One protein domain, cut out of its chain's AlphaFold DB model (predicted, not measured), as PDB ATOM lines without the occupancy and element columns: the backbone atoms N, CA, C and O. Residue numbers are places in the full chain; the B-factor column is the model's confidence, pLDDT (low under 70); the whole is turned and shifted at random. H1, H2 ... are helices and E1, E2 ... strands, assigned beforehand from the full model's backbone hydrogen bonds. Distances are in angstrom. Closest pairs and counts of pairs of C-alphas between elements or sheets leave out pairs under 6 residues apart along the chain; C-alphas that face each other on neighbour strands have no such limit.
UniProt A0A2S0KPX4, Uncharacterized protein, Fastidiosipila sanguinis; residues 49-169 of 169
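This is residues 49 to 169 of the 169 residues of an uncharacterized protein of Fastidiosipila sanguinis (UniProt A0A2S0KPX4). A small closed barrel of five strands, with E1, E2, E3, E5 and E4 round the ring, has a sixth short strand, E6, added beside the beginning of E1, and three short helices gathered toward that end. The ring is thinly closed between E3 and E5, where C-alphas face each other over only residues 88 to 89 and 145 to 146. The printed part has 121 residues, with three named helices and six named strands in the order E1 E2 E3 E4 H1 H2 H3 E5 E6. The class is mixed, helices and strands, and the sheet is mixed, with E3 and E5 its one parallel pair. The whole is compact, with a radius of gyration of the C-alphas of 14.8 A, and only just flat, spanning 41 by 38 by 21 A.

In the barrel, E1, residues 49 to 63, bends by 108 degrees at residue 59. It forms an antiparallel hairpin with E2, residues 72 to 79, where N 59 and O 76 are 2.8 A apart, within hydrogen-bond range. E2 forms a hairpin with E3, residues 83 to 89, with N 77 and O 85 at 2.8 A. E1, E2 and E3 are a meander, each strand the antiparallel neighbour of the one before. With E4, residues 103 to 112, they make a Greek key, four strands in a row whose first is the antiparallel neighbour of the fourth; N 106 and O 54 are 2.8 A apart. E5, residues 145 to 151, is antiparallel to E4, with N 105 and O 150 at 2.9 A, and parallel to E3, with no N and O within hydrogen-bond range. E6, residues 165 to 168, is antiparallel to E1, with N 167 and O 49 at 2.8 A. H3, residues 133 to 140, is on the barrel at the sheet's level, with a height over the sheet of 2.3 A; its closest C-alpha pair with E6 is Gly 133 and Lys 165, 6.2 A. H1, residues 115 to 123, and H2, residues 125 to 128, are on the barrel too. They are close but not clearly touching, the closest C-alphas being those of Val 121 and Phe 128, 6.6 A. H1 and H3 are apart. Each O i to N i+4 pair of H1 and H3 is within hydrogen-bond range; H2 is too short for one.

E1 is 28.6 A long, from C-alpha 49 at (202.645, 124.549, 92.377), and E4 28.0 A. E2 is 19.4 A, E3 18.3 A, E5 17.6 A and H1 12.1 A. E6 ends at C-alpha 168, (205.071, 125.965, 86.463).

The C-alphas farthest apart, those of Asp 69 and Ser 126, are 44.0 A apart. The printed part has no cut. The links E3 to E4 and E5 to E6 are long, 13 residues each. Mean pLDDT of the printed part is 83.2; residue 96 and residues 154 to 160 are under 70.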
ATOM      1  N   ARG A  49     202.545 124.926  90.968       91.44
ATOM      2  CA  ARG A  49     202.645 124.549  92.377       91.44
ATOM      3  C   ARG A  49     203.417 125.587  93.160       91.44
ATOM      4  O   ARG A  49     204.375 126.163  92.642       91.44
ATOM      5  N   ILE A  50     203.036 125.797  94.413       89.62
ATOM      6  CA  ILE A  50     203.769 126.636  95.363       89.62
ATOM      7  C   ILE A  50     204.386 125.766  96.458       89.62
ATOM      8  O   ILE A  50     203.750 124.839  96.950       89.62
ATOM      9  N   SER A  51     205.629 126.061  96.828       90.00
ATOM     10  CA  SER A  51     206.311 125.444  97.968       90.00
ATOM     11  C   SER A  51     207.469 126.319  98.449       90.00
ATOM     12  O   SER A  51     207.857 127.294  97.793       90.00
ATOM     13  N   GLY A  52     208.036 125.979  99.603       89.31
ATOM     14  CA  GLY A  52     209.260 126.598 100.104       89.31
ATOM     15  C   GLY A  52     209.269 126.746 101.613       89.31
ATOM     16  O   GLY A  52     208.546 126.054 102.316       89.31
ATOM     17  N   SER A  53     210.101 127.650 102.117       89.44
ATOM     18  CA  SER A  53     210.177 127.936 103.548       89.44
ATOM     19  C   SER A  53     210.501 129.397 103.819       89.44
ATOM     20  O   SER A  53     211.008 130.116 102.950       89.44
ATOM     21  N   PHE A  54     210.180 129.852 105.022       88.38
ATOM     22  CA  PHE A  54     210.487 131.195 105.499       88.38
ATOM     23  C   PHE A  54     210.700 131.191 107.009       88.38
ATOM     24  O   PHE A  54     210.256 130.280 107.706       88.38
ATOM     25  N   SER A  55     211.376 132.216 107.515       89.12
ATOM     26  CA  SER A  55     211.618 132.369 108.950       89.12
ATOM     27  C   SER A  55     210.778 133.499 109.531       89.12
ATOM     28  O   SER A  55     210.589 134.540 108.897       89.12
ATOM     29  N   GLY A  56     210.285 133.307 110.751       89.62
ATOM     30  CA  GLY A  56     209.496 134.318 111.442       89.62
ATOM     31  C   GLY A  56     209.351 134.046 112.932       89.62
ATOM     32  O   GLY A  56     209.500 132.918 113.397       89.62
ATOM     33  N   THR A  57     209.070 135.107 113.680       91.81
ATOM     34  CA  THR A  57     208.849 135.038 115.125       91.81
ATOM     35  C   THR A  57     207.363 134.914 115.407       91.81
ATOM     36  O   THR A  57     206.563 135.664 114.846       91.81
ATOM     37  N   ILE A  58     206.975 134.011 116.299       91.38
ATOM     38  CA  ILE A  58     205.570 133.873 116.685       91.38
ATOM     39  C   ILE A  58     205.205 134.958 117.684       91.38
ATOM     40  O   ILE A  58     205.767 135.046 118.767       91.38
ATOM     41  N   VAL A  59     204.236 135.785 117.315       94.75
ATOM     42  CA  VAL A  59     203.717 136.871 118.147       94.75
ATOM     43  C   VAL A  59     202.533 136.386 118.972       94.75
ATOM     44  O   VAL A  59     202.418 136.709 120.154       94.75
ATOM     45  N   ASP A  60     201.648 135.599 118.361       93.00
ATOM     46  CA  ASP A  60     200.448 135.096 119.021       93.00
ATOM     47  C   ASP A  60     199.990 133.760 118.431       93.00
ATOM     48  O   ASP A  60     200.306 133.436 117.285       93.00
ATOM     49  N   LEU A  61     199.227 133.000 119.214       90.12
ATOM     50  CA  LEU A  61     198.644 131.720 118.823       90.12
ATOM     51  C   LEU A  61     197.144 131.777 119.090       90.12
ATOM     52  O   LEU A  61     196.722 132.156 120.184       90.12
ATOM     53  N   TYR A  62     196.353 131.400 118.092       89.88
ATOM     54  CA  TYR A  62     194.900 131.420 118.166       89.88
ATOM     55  C   TYR A  62     194.336 130.000 118.068       89.88
ATOM     56  O   TYR A  62     194.595 129.306 117.071       89.88
ATOM     57  N   PRO A  63     193.542 129.579 119.066       89.19
ATOM     58  CA  PRO A  63     192.801 128.335 119.001       89.19
ATOM     59  C   PRO A  63     191.651 128.411 117.992       89.19
ATOM     60  O   PRO A  63     191.268 129.486 117.510       89.19
ATOM     61  N   ASP A  64     191.089 127.251 117.677       87.06
ATOM     62  CA  ASP A  64     189.900 127.115 116.850       87.06
ATOM     63  C   ASP A  64     188.627 127.474 117.618       87.06
ATOM     64  O   ASP A  64     187.825 126.614 117.961       87.06
ATOM     65  N   TYR A  65     188.359 128.763 117.816       85.00
ATOM     66  CA  TYR A  65     187.142 129.209 118.511       85.00
ATOM     67  C   TYR A  65     185.808 128.720 117.901       85.00
ATOM     68  O   TYR A  65     184.752 128.995 118.472       85.00
ATOM     69  N   VAL A  66     185.826 128.050 116.741       87.56
ATOM     70  CA  VAL A  66     184.658 127.374 116.169       87.56
ATOM     71  C   VAL A  66     184.506 125.955 116.723       87.56
ATOM     72  O   VAL A  66     183.387 125.574 117.070       87.56
ATOM     73  N   MET A  67     185.596 125.186 116.794       85.44
ATOM     74  CA  MET A  67     185.583 123.791 117.247       85.44
ATOM     75  C   MET A  67     185.864 123.656 118.747       85.44
ATOM     76  O   MET A  67     185.080 123.013 119.447       85.44
ATOM     77  N   ASP A  68     186.948 124.261 119.241       84.81
ATOM     78  CA  ASP A  68     187.370 124.225 120.642       84.81
ATOM     79  C   ASP A  68     188.420 125.311 120.985       84.81
ATOM     80  O   ASP A  68     189.137 125.832 120.136       84.81
ATOM     81  N   ASP A  69     188.533 125.677 122.259       84.75
ATOM     82  CA  ASP A  69     189.431 126.743 122.723       84.75
ATOM     83  C   ASP A  69     190.875 126.287 123.016       84.75
ATOM     84  O   ASP A  69     191.652 127.057 123.584       84.75
ATOM     85  N   VAL A  70     191.256 125.074 122.601       83.38
ATOM     86  CA  VAL A  70     192.550 124.444 122.907       83.38
ATOM     87  C   VAL A  70     193.393 124.221 121.647       83.38
ATOM     88  O   VAL A  70     194.584 124.532 121.631       83.38
ATOM     89  N   THR A  71     192.791 123.712 120.576       84.94
ATOM     90  CA  THR A  71     193.452 123.328 119.331       84.94
ATOM     91  C   THR A  71     193.890 124.570 118.573       84.94
ATOM     92  O   THR A  71     193.071 125.286 117.999       84.94
ATOM     93  N   ILE A  72     195.195 124.831 118.532       86.00
ATOM     94  CA  ILE A  72     195.745 125.956 117.774       86.00
ATOM     95  C   ILE A  72     195.547 125.724 116.274       86.00
ATOM     96  O   ILE A  72     196.029 124.742 115.717       86.00
ATOM     97  N   LYS A  73     194.868 126.665 115.609       85.88
ATOM     98  CA  LYS A  73     194.676 126.654 114.148       85.88
ATOM     99  C   LYS A  73     195.377 127.797 113.444       85.88
ATOM    100  O   LYS A  73     195.551 127.733 112.228       85.88
ATOM    101  N   LYS A  74     195.751 128.860 114.165       87.56
ATOM    102  CA  LYS A  74     196.429 130.006 113.555       87.56
ATOM    103  C   LYS A  74     197.570 130.532 114.405       87.56
ATOM    104  O   LYS A  74     197.448 130.620 115.622       87.56
ATOM    105  N   ALA A  75     198.633 130.965 113.742       88.56
ATOM    106  CA  ALA A  75     199.727 131.707 114.356       88.56
ATOM    107  C   ALA A  75     199.821 133.096 113.731       88.56
ATOM    108  O   ALA A  75     199.807 133.243 112.508       88.56
ATOM    109  N   LEU A  76     199.947 134.121 114.569       91.38
ATOM    110  CA  LEU A  76     200.399 135.430 114.128       91.38
ATOM    111  C   LEU A  76     201.922 135.425 114.114       91.38
ATOM    112  O   LEU A  76     202.550 135.302 115.163       91.38
ATOM    113  N   VAL A  77     202.508 135.579 112.936       90.88
ATOM    114  CA  VAL A  77     203.952 135.500 112.725       90.88
ATOM    115  C   VAL A  77     204.476 136.834 112.228       90.88
ATOM    116  O   VAL A  77     203.975 137.393 111.257       90.88
ATOM    117  N   GLN A  78     205.503 137.351 112.892       91.31
ATOM    118  CA  GLN A  78     206.272 138.495 112.433       91.31
ATOM    119  C   GLN A  78     207.399 137.996 111.534       91.31
ATOM    120  O   GLN A  78     208.369 137.400 111.999       91.31
ATOM    121  N   ILE A  79     207.286 138.281 110.240       88.62
ATOM    122  CA  ILE A  79     208.343 138.015 109.270       88.62
ATOM    123  C   ILE A  79     209.170 139.297 109.129       88.62
ATOM    124  O   ILE A  79     208.606 140.371 108.861       88.62
ATOM    125  N   PRO A  80     210.498 139.247 109.306       83.06
ATOM    126  CA  PRO A  80     211.352 140.412 109.115       83.06
ATOM    127  C   PRO A  80     211.153 141.033 107.732       83.06
ATOM    128  O   PRO A  80     211.013 140.332 106.732       83.06
ATOM    129  N   GLN A  81     211.108 142.366 107.684       80.31
ATOM    130  CA  GLN A  81     210.920 143.171 106.465       80.31
ATOM    131  C   GLN A  81     209.566 143.010 105.742       80.31
ATOM    132  O   GLN A  81     209.277 143.801 104.847       80.31
ATOM    133  N   GLN A  82     208.718 142.051 106.130       81.56
ATOM    134  CA  GLN A  82     207.385 141.851 105.542       81.56
ATOM    135  C   GLN A  82     206.243 142.262 106.471       81.56
ATOM    136  O   GLN A  82     205.192 142.679 105.989       81.56
ATOM    137  N   GLY A  83     206.447 142.197 107.789       85.94
ATOM    138  CA  GLY A  83     205.412 142.543 108.761       85.94
ATOM    139  C   GLY A  83     204.737 141.319 109.374       85.94
ATOM    140  O   GLY A  83     205.289 140.218 109.381       85.94
ATOM    141  N   LEU A  84     203.548 141.550 109.927       89.31
ATOM    142  CA  LEU A  84     202.740 140.525 110.573       89.31
ATOM    143  C   LEU A  84     201.916 139.751 109.549       89.31
ATOM    144  O   LEU A  84     201.272 140.339 108.677       89.31
ATOM    145  N   PHE A  85     201.886 138.437 109.713       84.75
ATOM    146  CA  PHE A  85     201.157 137.522 108.860       84.75
ATOM    147  C   PHE A  85     200.379 136.508 109.709       84.75
ATOM    148  O   PHE A  85     200.921 135.956 110.662       84.75
ATOM    149  N   LEU A  86     199.107 136.266 109.383       86.25
ATOM    150  CA  LEU A  86     198.289 135.258 110.065       86.25
ATOM    151  C   LEU A  86     198.342 133.948 109.274       86.25
ATOM    152  O   LEU A  86     197.718 133.848 108.219       86.25
ATOM    153  N   LEU A  87     199.081 132.969 109.785       84.88
ATOM    154  CA  LEU A  87     199.246 131.650 109.176       84.88
ATOM    155  C   LEU A  87     198.179 130.683 109.666       84.88
ATOM    156  O   LEU A  87     197.841 130.697 110.850       84.88
ATOM    157  N   ASN A  88     197.713 129.810 108.773       84.00
ATOM    158  CA  ASN A  88     196.965 128.623 109.165       84.00
ATOM    159  C   ASN A  88     197.960 127.505 109.487       84.00
ATOM    160  O   ASN A  88     198.903 127.267 108.733       84.00
ATOM    161  N   ILE A  89     197.749 126.837 110.615       80.75
ATOM    162  CA  ILE A  89     198.560 125.702 111.046       80.75
ATOM    163  C   ILE A  89     197.774 124.430 110.755       80.75
ATOM    164  O   ILE A  89     196.583 124.345 111.072       80.75
ATOM    165  N   ASP A  90     198.440 123.467 110.124       78.56
ATOM    166  CA  ASP A  90     197.864 122.154 109.883       78.56
ATOM    167  C   ASP A  90     197.640 121.402 111.200       78.56
ATOM    168  O   ASP A  90     198.407 121.534 112.152       78.56
ATOM    169  N   GLU A  91     196.594 120.585 111.255       73.25
ATOM    170  CA  GLU A  91     196.281 119.786 112.445       73.25
ATOM    171  C   GLU A  91     197.317 118.708 112.766       73.25
ATOM    172  O   GLU A  91     197.371 118.230 113.896       73.25
ATOM    173  N   ASN A  92     198.153 118.344 111.794       72.00
ATOM    174  CA  ASN A  92     199.212 117.361 111.972       72.00
ATOM    175  C   ASN A  92     200.499 117.966 112.554       72.00
ATOM    176  O   ASN A  92     201.424 117.223 112.891       72.00
ATOM    177  N   ILE A  93     200.580 119.292 112.691       75.25
ATOM    178  CA  ILE A  93     201.716 119.947 113.339       75.25
ATOM    179  C   ILE A  93     201.564 119.848 114.850       75.25
ATOM    180  O   ILE A  93     200.536 120.213 115.422       75.25
ATOM    181  N   ASN A  94     202.638 119.422 115.515       71.50
ATOM    182  CA  ASN A  94     202.700 119.411 116.969       71.50
ATOM    183  C   ASN A  94     202.840 120.838 117.528       71.50
ATOM    184  O   ASN A  94     203.932 121.312 117.842       71.50
ATOM    185  N   VAL A  95     201.703 121.522 117.650       71.00
ATOM    186  CA  VAL A  95     201.590 122.897 118.155       71.00
ATOM    187  C   VAL A  95     201.982 123.056 119.625       71.00
ATOM    188  O   VAL A  95     202.257 124.174 120.050       71.00
ATOM    189  N   GLU A  96     202.066 121.971 120.402       68.81
ATOM    190  CA  GLU A  96     202.461 122.024 121.819       68.81
ATOM    191  C   GLU A  96     203.920 122.464 122.017       68.81
ATOM    192  O   GLU A  96     204.291 122.903 123.103       68.81
ATOM    193  N   GLN A  97     204.746 122.372 120.973       72.75
ATOM    194  CA  GLN A  97     206.155 122.786 120.989       72.75
ATOM    195  C   GLN A  97     206.358 124.230 120.517       72.75
ATOM    196  O   GLN A  97     207.487 124.707 120.400       72.75
ATOM    197  N   ILE A  98     205.265 124.926 120.208       83.69
ATOM    198  CA  ILE A  98     205.305 126.262 119.645       83.69
ATOM    199  C   ILE A  98     205.124 127.293 120.754       83.69
ATOM    200  O   ILE A  98     204.073 127.390 121.388       83.69
ATOM    201  N   GLU A  99     206.138 128.125 120.940       85.12
ATOM    202  CA  GLU A  99     206.178 129.150 121.968       85.12
ATOM    203  C   GLU A  99     206.103 130.557 121.370       85.12
ATOM    204  O   GLU A  99     206.614 130.861 120.288       85.12
ATOM    205  N   LYS A 100     205.470 131.463 122.117       90.56
ATOM    206  CA  LYS A 100     205.462 132.886 121.774       90.56
ATOM    207  C   LYS A 100     206.865 133.471 121.903       90.56
ATOM    208  O   LYS A 100     207.621 133.119 122.802       90.56
ATOM    209  N   ASN A 101     207.157 134.447 121.052       90.12
ATOM    210  CA  ASN A 101     208.422 135.173 120.952       90.12
ATOM    211  C   ASN A 101     209.633 134.314 120.567       90.12
ATOM    212  O   ASN A 101     210.758 134.786 120.678       90.12
ATOM    213  N   LYS A 102     209.419 133.086 120.085       88.94
ATOM    214  CA  LYS A 102     210.478 132.250 119.519       88.94
ATOM    215  C   LYS A 102     210.532 132.383 118.003       88.94
ATOM    216  O   LYS A 102     209.516 132.635 117.345       88.94
ATOM    217  N   LEU A 103     211.746 132.259 117.471       88.62
ATOM    218  CA  LEU A 103     212.020 132.269 116.044       88.62
ATOM    219  C   LEU A 103     211.901 130.846 115.498       88.62
ATOM    220  O   LEU A 103     212.506 129.911 116.022       88.62
ATOM    221  N   TYR A 104     211.147 130.705 114.414       88.50
ATOM    222  CA  TYR A 104     210.924 129.427 113.759       88.50
ATOM    223  C   TYR A 104     211.207 129.510 112.267       88.50
ATOM    224  O   TYR A 104     211.063 130.566 111.636       88.50
ATOM    225  N   ARG A 105     211.564 128.364 111.689       88.62
ATOM    226  CA  ARG A 105     211.468 128.119 110.254       88.62
ATOM    227  C   ARG A 105     210.154 127.405 109.965       88.62
ATOM    228  O   ARG A 105     209.893 126.339 110.509       88.62
ATOM    229  N   PHE A 106     209.355 128.005 109.093       87.31
ATOM    230  CA  PHE A 106     208.097 127.465 108.601       87.31
ATOM    231  C   PHE A 106     208.325 126.870 107.221       87.31
ATOM    232  O   PHE A 106     208.828 127.562 106.329       87.31
ATOM    233  N   THR A 107     207.936 125.613 107.039       87.31
ATOM    234  CA  THR A 107     207.938 124.957 105.729       87.31
ATOM    235  C   THR A 107     206.516 124.925 105.176       87.31
ATOM    236  O   THR A 107     205.539 124.779 105.908       87.31
ATOM    237  N   ILE A 108     206.399 125.213 103.883       85.00
ATOM    238  CA  ILE A 108     205.142 125.297 103.148       85.00
ATOM    239  C   ILE A 108     204.960 123.979 102.422       85.00
ATOM    240  O   ILE A 108     205.787 123.640 101.565       85.00
ATOM    241  N   GLN A 109     203.848 123.306 102.707       82.56
ATOM    242  CA  GLN A 109     203.479 122.105 101.980       82.56
ATOM    243  C   GLN A 109     203.330 122.421 100.491       82.56
ATOM    244  O   GLN A 109     202.714 123.421 100.112       82.56
ATOM    245  N   GLU A 110     203.870 121.551  99.637       86.62
ATOM    246  CA  GLU A 110     203.654 121.670  98.200       86.62
ATOM    247  C   GLU A 110     202.158 121.597  97.880       86.62
ATOM    248  O   GLU A 110     201.469 120.644  98.252       86.62
ATOM    249  N   HIS A 111     201.664 122.628  97.198       84.69
ATOM    250  CA  HIS A 111     200.253 122.783  96.882       84.69
ATOM    251  C   HIS A 111     200.061 123.126  95.406       84.69
ATOM    252  O   HIS A 111     200.655 124.088  94.909       84.69
ATOM    253  N   ASP A 112     199.209 122.361  94.723       89.75
ATOM    254  CA  ASP A 112     198.747 122.680  93.372       89.75
ATOM    255  C   ASP A 112     197.847 123.916  93.403       89.75
ATOM    256  O   ASP A 112     196.813 123.926  94.071       89.75
ATOM    257  N   LEU A 113     198.205 124.940  92.631       89.50
ATOM    258  CA  LEU A 113     197.374 126.123  92.450       89.50
ATOM    259  C   LEU A 113     196.150 125.764  91.606       89.50
ATOM    260  O   LEU A 113     196.261 125.103  90.571       89.50
ATOM    261  N   LYS A 114     194.976 126.234  92.033       88.94
ATOM    262  CA  LYS A 114     193.692 125.942  91.378       88.94
ATOM    263  C   LYS A 114     193.023 127.210  90.868       88.94
ATOM    264  O   LYS A 114     193.301 128.305  91.354       88.94
ATOM    265  N   ASP A 115     192.141 127.035  89.886       88.19
ATOM    266  CA  ASP A 115     191.206 128.042  89.379       88.19
ATOM    267  C   ASP A 115     191.840 129.439  89.197       88.19
ATOM    268  O   ASP A 115     192.677 129.655  88.312       88.19
ATOM    269  N   ASP A 116     191.463 130.390  90.052       88.81
ATOM    270  CA  ASP A 116     191.885 131.789  89.991       88.81
ATOM    271  C   ASP A 116     193.386 131.971  90.261       88.81
ATOM    272  O   ASP A 116     194.028 132.821  89.639       88.81
ATOM    273  N   GLN A 117     193.978 131.165  91.148       88.69
ATOM    274  CA  GLN A 117     195.407 131.237  91.468       88.69
ATOM    275  C   GLN A 117     196.261 130.762  90.302       88.69
ATOM    276  O   GLN A 117     197.240 131.414  89.933       88.69
ATOM    277  N   LEU A 118     195.859 129.639  89.704       90.75
ATOM    278  CA  LEU A 118     196.506 129.111  88.514       90.75
ATOM    279  C   LEU A 118     196.405 130.142  87.388       90.75
ATOM    280  O   LEU A 118     197.417 130.537  86.817       90.75
ATOM    281  N   SER A 119     195.206 130.683  87.157       90.31
ATOM    282  CA  SER A 119     194.976 131.731  86.158       90.31
ATOM    283  C   SER A 119     195.855 132.966  86.391       90.31
ATOM    284  O   SER A 119     196.439 133.496  85.446       90.31
ATOM    285  N   LEU A 120     196.002 133.422  87.640       90.00
ATOM    286  CA  LEU A 120     196.871 134.547  87.994       90.00
ATOM    287  C   LEU A 120     198.335 134.268  87.630       90.00
ATOM    288  O   LEU A 120     198.993 135.115  87.013       90.00
ATOM    289  N   VAL A 121     198.835 133.082  87.985       90.69
ATOM    290  CA  VAL A 121     200.218 132.673  87.720       90.69
ATOM    291  C   VAL A 121     200.486 132.534  86.228       90.69
ATOM    292  O   VAL A 121     201.463 133.097  85.726       90.69
ATOM    293  N   LEU A 122     199.603 131.851  85.500       89.69
ATOM    294  CA  LEU A 122     199.765 131.609  84.068       89.69
ATOM    295  C   LEU A 122     199.637 132.895  83.240       89.69
ATOM    296  O   LEU A 122     200.378 133.079  82.275       89.69
ATOM    297  N   ASN A 123     198.787 133.840  83.650       90.94
ATOM    298  CA  ASN A 123     198.669 135.137  82.975       90.94
ATOM    299  C   ASN A 123     199.886 136.051  83.207       90.94
ATOM    300  O   ASN A 123     200.097 136.995  82.446       90.94
ATOM    301  N   SER A 124     200.695 135.786  84.240       90.19
ATOM    302  CA  SER A 124     201.826 136.635  84.646       90.19
ATOM    303  C   SER A 124     203.122 135.846  84.896       90.19
ATOM    304  O   SER A 124     203.909 136.200  85.774       90.19
ATOM    305  N   LYS A 125     203.404 134.790  84.118       87.19
ATOM    306  CA  LYS A 125     204.555 133.885  84.357       87.19
ATOM    307  C   LYS A 125     205.903 134.590  84.520       87.19
ATOM    308  O   LYS A 125     206.739 134.187  85.328       87.19
ATOM    309  N   SER A 126     206.148 135.647  83.746       87.00
ATOM    310  CA  SER A 126     207.408 136.407  83.798       87.00
ATOM    311  C   SER A 126     207.595 137.152  85.121       87.00
ATOM    312  O   SER A 126     208.724 137.309  85.581       87.00
ATOM    313  N   PHE A 127     206.496 137.582  85.740       88.94
ATOM    314  CA  PHE A 127     206.498 138.150  87.078       88.94
ATOM    315  C   PHE A 127     206.815 137.064  88.109       88.94
ATOM    316  O   PHE A 127     207.766 137.217  88.870       88.94
ATOM    317  N   PHE A 128     206.102 135.934  88.083       88.19
ATOM    318  CA  PHE A 128     206.258 134.875  89.086       88.19
ATOM    319  C   PHE A 128     207.591 134.125  89.008       88.19
ATOM    320  O   PHE A 128     208.136 133.752  90.039       88.19
ATOM    321  N   SER A 129     208.180 133.992  87.818       83.94
ATOM    322  CA  SER A 129     209.528 133.420  87.650       83.94
ATOM    323  C   SER A 129     210.651 134.291  88.229       83.94
ATOM    324  O   SER A 129     211.780 133.822  88.368       83.94
ATOM    325  N   ARG A 130     210.368 135.559  88.549       85.19
ATOM    326  CA  ARG A 130     211.333 136.525  89.104       85.19
ATOM    327  C   ARG A 130     210.926 137.063  90.472       85.19
ATOM    328  O   ARG A 130     211.709 137.779  91.093       85.19
ATOM    329  N   ALA A 131     209.705 136.775  90.911       85.62
ATOM    330  CA  ALA A 131     209.186 137.230  92.184       85.62
ATOM    331  C   ALA A 131     210.009 136.610  93.318       85.62
ATOM    332  O   ALA A 131     210.231 135.402  93.355       85.62
ATOM    333  N   GLY A 132     210.465 137.451  94.246       84.38
ATOM    334  CA  GLY A 132     211.118 136.975  95.460       84.38
ATOM    335  C   GLY A 132     210.116 136.300  96.398       84.38
ATOM    336  O   GLY A 132     208.916 136.588  96.346       84.38
ATOM    337  N   GLY A 133     210.610 135.461  97.311       82.88
ATOM    338  CA  GLY A 133     209.760 134.709  98.240       82.88
ATOM    339  C   GLY A 133     208.820 135.590  99.072       82.88
ATOM    340  O   GLY A 133     207.680 135.211  99.318       82.88
ATOM    341  N   SER A 134     209.236 136.813  99.416       79.50
ATOM    342  CA  SER A 134     208.385 137.785 100.116       79.50
ATOM    343  C   SER A 134     207.158 138.223  99.323       79.50
ATOM    344  O   SER A 134     206.068 138.377  99.869       79.50
ATOM    345  N   THR A 135     207.312 138.389  98.011       84.25
ATOM    346  CA  THR A 135     206.196 138.737  97.129       84.25
ATOM    347  C   THR A 135     205.206 137.582  97.062       84.25
ATOM    348  O   THR A 135     204.003 137.795  97.198       84.25
ATOM    349  N   LEU A 136     205.706 136.352  96.940       86.12
ATOM    350  CA  LEU A 136     204.866 135.157  96.897       86.12
ATOM    351  C   LEU A 136     204.104 134.945  98.208       86.12
ATOM    352  O   LEU A 136     202.901 134.701  98.175       86.12
ATOM    353  N   LEU A 137     204.762 135.133  99.354       82.62
ATOM    354  CA  LEU A 137     204.125 135.087 100.675       82.62
ATOM    355  C   LEU A 137     203.023 136.135 100.825       82.62
ATOM    356  O   LEU A 137     201.950 135.831 101.330       82.62
ATOM    357  N   SER A 138     203.244 137.357 100.338       80.12
ATOM    358  CA  SER A 138     202.212 138.396 100.404       80.12
ATOM    359  C   SER A 138     200.963 138.055  99.579       80.12
ATOM    360  O   SER A 138     199.856 138.444  99.951       80.12
ATOM    361  N   MET A 139     201.134 137.314  98.479       82.62
ATOM    362  CA  MET A 139     200.050 136.941  97.569       82.62
ATOM    363  C   MET A 139     199.319 135.673  98.014       82.62
ATOM    364  O   MET A 139     198.092 135.646  97.990       82.62
ATOM    365  N   PHE A 140     200.057 134.650  98.450       83.50
ATOM    366  CA  PHE A 140     199.522 133.311  98.725       83.50
ATOM    367  C   PHE A 140     199.543 132.920 100.205       83.50
ATOM    368  O   PHE A 140     199.001 131.883 100.569       83.50
ATOM    369  N   GLY A 141     200.106 133.751 101.087       72.31
ATOM    370  CA  GLY A 141     200.302 133.436 102.506       72.31
ATOM    371  C   GLY A 141     199.046 132.957 103.228       72.31
ATOM    372  O   GLY A 141     199.135 132.176 104.166       72.31
ATOM    373  N   LYS A 142     197.859 133.421 102.811       70.69
ATOM    374  CA  LYS A 142     196.595 133.109 103.504       70.69
ATOM    375  C   LYS A 142     196.139 131.674 103.284       70.69
ATOM    376  O   LYS A 142     195.309 131.183 104.042       70.69
ATOM    377  N   GLU A 143     196.651 131.047 102.238       72.25
ATOM    378  CA  GLU A 143     196.303 129.693 101.814       72.25
ATOM    379  C   GLU A 143     197.468 128.725 102.020       72.25
ATOM    380  O   GLU A 143     197.339 127.528 101.791       72.25
ATOM    381  N   ILE A 144     198.598 129.246 102.499       72.50
ATOM    382  CA  ILE A 144     199.751 128.451 102.866       72.50
ATOM    383  C   ILE A 144     199.417 127.674 104.137       72.50
ATOM    384  O   ILE A 144     199.142 128.245 105.197       72.50
ATOM    385  N   VAL A 145     199.441 126.358 103.984       74.75
ATOM    386  CA  VAL A 145     199.405 125.392 105.072       74.75
ATOM    387  C   VAL A 145     200.849 125.043 105.410       74.75
ATOM    388  O   VAL A 145     201.660 124.768 104.520       74.75
ATOM    389  N   ILE A 146     201.175 125.114 106.694       79.19
ATOM    390  CA  ILE A 146     202.493 124.725 107.190       79.19
ATOM    391  C   ILE A 146     202.519 123.204 107.350       79.19
ATOM    392  O   ILE A 146     201.548 122.640 107.844       79.19
ATOM    393  N   ASP A 147     203.614 122.552 106.965       75.38
ATOM    394  CA  ASP A 147     203.829 121.108 107.164       75.38
ATOM    395  C   ASP A 147     204.848 120.791 108.271       75.38
ATOM    396  O   ASP A 147     204.751 119.751 108.921       75.38
ATOM    397  N   ALA A 148     205.803 121.692 108.517       76.00
ATOM    398  CA  ALA A 148     206.820 121.551 109.549       76.00
ATOM    399  C   ALA A 148     207.247 122.901 110.141       76.00
ATOM    400  O   ALA A 148     207.245 123.939 109.466       76.00
ATOM    401  N   ILE A 149     207.632 122.860 111.420       80.31
ATOM    402  CA  ILE A 149     208.088 124.007 112.204       80.31
ATOM    403  C   ILE A 149     209.327 123.589 112.991       80.31
ATOM    404  O   ILE A 149     209.244 122.696 113.830       80.31
ATOM    405  N   ASP A 150     210.445 124.270 112.745       83.50
ATOM    406  CA  ASP A 150     211.711 124.036 113.443       83.50
ATOM    407  C   ASP A 150     212.105 125.286 114.238       83.50
ATOM    408  O   ASP A 150     212.200 126.379 113.666       83.50
ATOM    409  N   GLU A 151     212.323 125.150 115.552       85.38
ATOM    410  CA  GLU A 151     212.904 126.230 116.364       85.38
ATOM    411  C   GLU A 151     214.342 126.480 115.908       85.38
ATOM    412  O   GLU A 151     215.111 125.547 115.670       85.38
ATOM    413  N   ILE A 152     214.708 127.752 115.782       83.75
ATOM    414  CA  ILE A 152     216.053 128.170 115.390       83.75
ATOM    415  C   ILE A 152     216.636 129.094 116.455       83.75
ATOM    416  O   ILE A 152     215.967 130.007 116.936       83.75
ATOM    417  N   GLU A 153     217.893 128.840 116.824       76.81
ATOM    418  CA  GLU A 153     218.626 129.659 117.791       76.81
ATOM    419  C   GLU A 153     218.816 131.080 117.250       76.81
ATOM    420  O   GLU A 153     219.180 131.263 116.084       76.81
ATOM    421  N   GLU A 154     218.607 132.085 118.109       63.12
ATOM    422  CA  GLU A 154     218.766 133.499 117.745       63.12
ATOM    423  C   GLU A 154     220.171 133.770 117.189       63.12
ATOM    424  O   GLU A 154     220.290 134.471 116.200       63.12
ATOM    425  N   GLU A 155     221.226 133.113 117.683       56.97
ATOM    426  CA  GLU A 155     222.607 133.331 117.217       56.97
ATOM    427  C   GLU A 155     222.905 132.826 115.785       56.97
ATOM    428  O   GLU A 155     223.918 133.209 115.195       56.97
ATOM    429  N   ALA A 156     222.006 132.063 115.144       56.38
ATOM    430  CA  ALA A 156     222.073 131.752 113.701       56.38
ATOM    431  C   ALA A 156     221.663 132.957 112.802       56.38
ATOM    432  O   ALA A 156     221.341 132.815 111.619       56.38
ATOM    433  N   GLU A 157     221.733 134.158 113.381       47.25
ATOM    434  CA  GLU A 157     220.911 135.370 113.247       47.25
ATOM    435  C   GLU A 157     220.861 136.073 111.882       47.25
ATOM    436  O   GLU A 157     220.175 137.082 111.735       47.25
ATOM    437  N   ASN A 158     221.567 135.592 110.859       49.59
ATOM    438  CA  ASN A 158     221.754 136.368 109.625       49.59
ATOM    439  C   ASN A 158     221.207 135.728 108.348       49.59
ATOM    440  O   ASN A 158     221.343 136.318 107.277       49.59
ATOM    441  N   SER A 159     220.545 134.573 108.435       56.62
ATOM    442  CA  SER A 159     219.882 133.964 107.278       56.62
ATOM    443  C   SER A 159     218.366 133.927 107.463       56.62
ATOM    444  O   SER A 159     217.746 132.878 107.644       56.62
ATOM    445  N   TYR A 160     217.743 135.104 107.362       66.56
ATOM    446  CA  TYR A 160     216.314 135.229 107.049       66.56
ATOM    447  C   TYR A 160     216.072 134.879 105.572       66.56
ATOM    448  O   TYR A 160     215.544 135.675 104.793       66.56
ATOM    449  N   GLU A 161     216.536 133.703 105.149       71.00
ATOM    450  CA  GLU A 161     216.352 133.224 103.789       71.00
ATOM    451  C   GLU A 161     214.941 132.665 103.634       71.00
ATOM    452  O   GLU A 161     214.604 131.576 104.107       71.00
ATOM    453  N   ASN A 162     214.119 133.455 102.945       79.31
ATOM    454  CA  ASN A 162     212.803 133.055 102.478       79.31
ATOM    455  C   ASN A 162     212.958 132.438 101.084       79.31
ATOM    456  O   ASN A 162     213.230 133.146 100.114       79.31
ATOM    457  N   ALA A 163     212.761 131.129 100.988       84.44
ATOM    458  CA  ALA A 163     212.946 130.331  99.778       84.44
ATOM    459  C   ALA A 163     211.605 129.848  99.198       84.44
ATOM    460  O   ALA A 163     211.476 128.708  98.757       84.44
ATOM    461  N   VAL A 164     210.586 130.709  99.225       86.69
ATOM    462  CA  VAL A 164     209.280 130.427  98.611       86.69
ATOM    463  C   VAL A 164     209.383 130.588  97.099       86.69
ATOM    464  O   VAL A 164     209.948 131.576  96.626       86.69
ATOM    465  N   LYS A 165     208.847 129.625  96.346       89.50
ATOM    466  CA  LYS A 165     208.882 129.600  94.879       89.50
ATOM    467  C   LYS A 165     207.593 129.032  94.291       89.50
ATOM    468  O   LYS A 165     206.881 128.272  94.944       89.50
ATOM    469  N   ILE A 166     207.340 129.376  93.030       88.19
ATOM    470  CA  ILE A 166     206.293 128.768  92.208       88.19
ATOM    471  C   ILE A 166     206.955 127.993  91.072       88.19
ATOM    472  O   ILE A 166     207.815 128.525  90.369       88.19
ATOM    473  N   MET A 167     206.557 126.737  90.910       89.06
ATOM    474  CA  MET A 167     206.966 125.863  89.813       89.06
ATOM    475  C   MET A 167     205.806 125.786  88.824       89.06
ATOM    476  O   MET A 167     204.679 125.561  89.246       89.06
ATOM    477  N   ILE A 168     206.068 126.031  87.540       87.62
ATOM    478  CA  ILE A 168     205.071 125.965  86.463       87.62
ATOM    479  C   ILE A 168     205.505 124.822  85.543       87.62
ATOM    480  O   ILE A 168     206.641 124.853  85.063       87.62
ATOM    481  N   GLU A 169     204.632 123.836  85.345       83.56
ATOM    482  CA  GLU A 169     204.857 122.611  84.555       83.56
ATOM    483  C   GLU A 169     203.953 122.581  83.318       83.56
ATOM    484  O   GLU A 169     202.744 122.896  83.457       83.56
TER     485      GLU A 169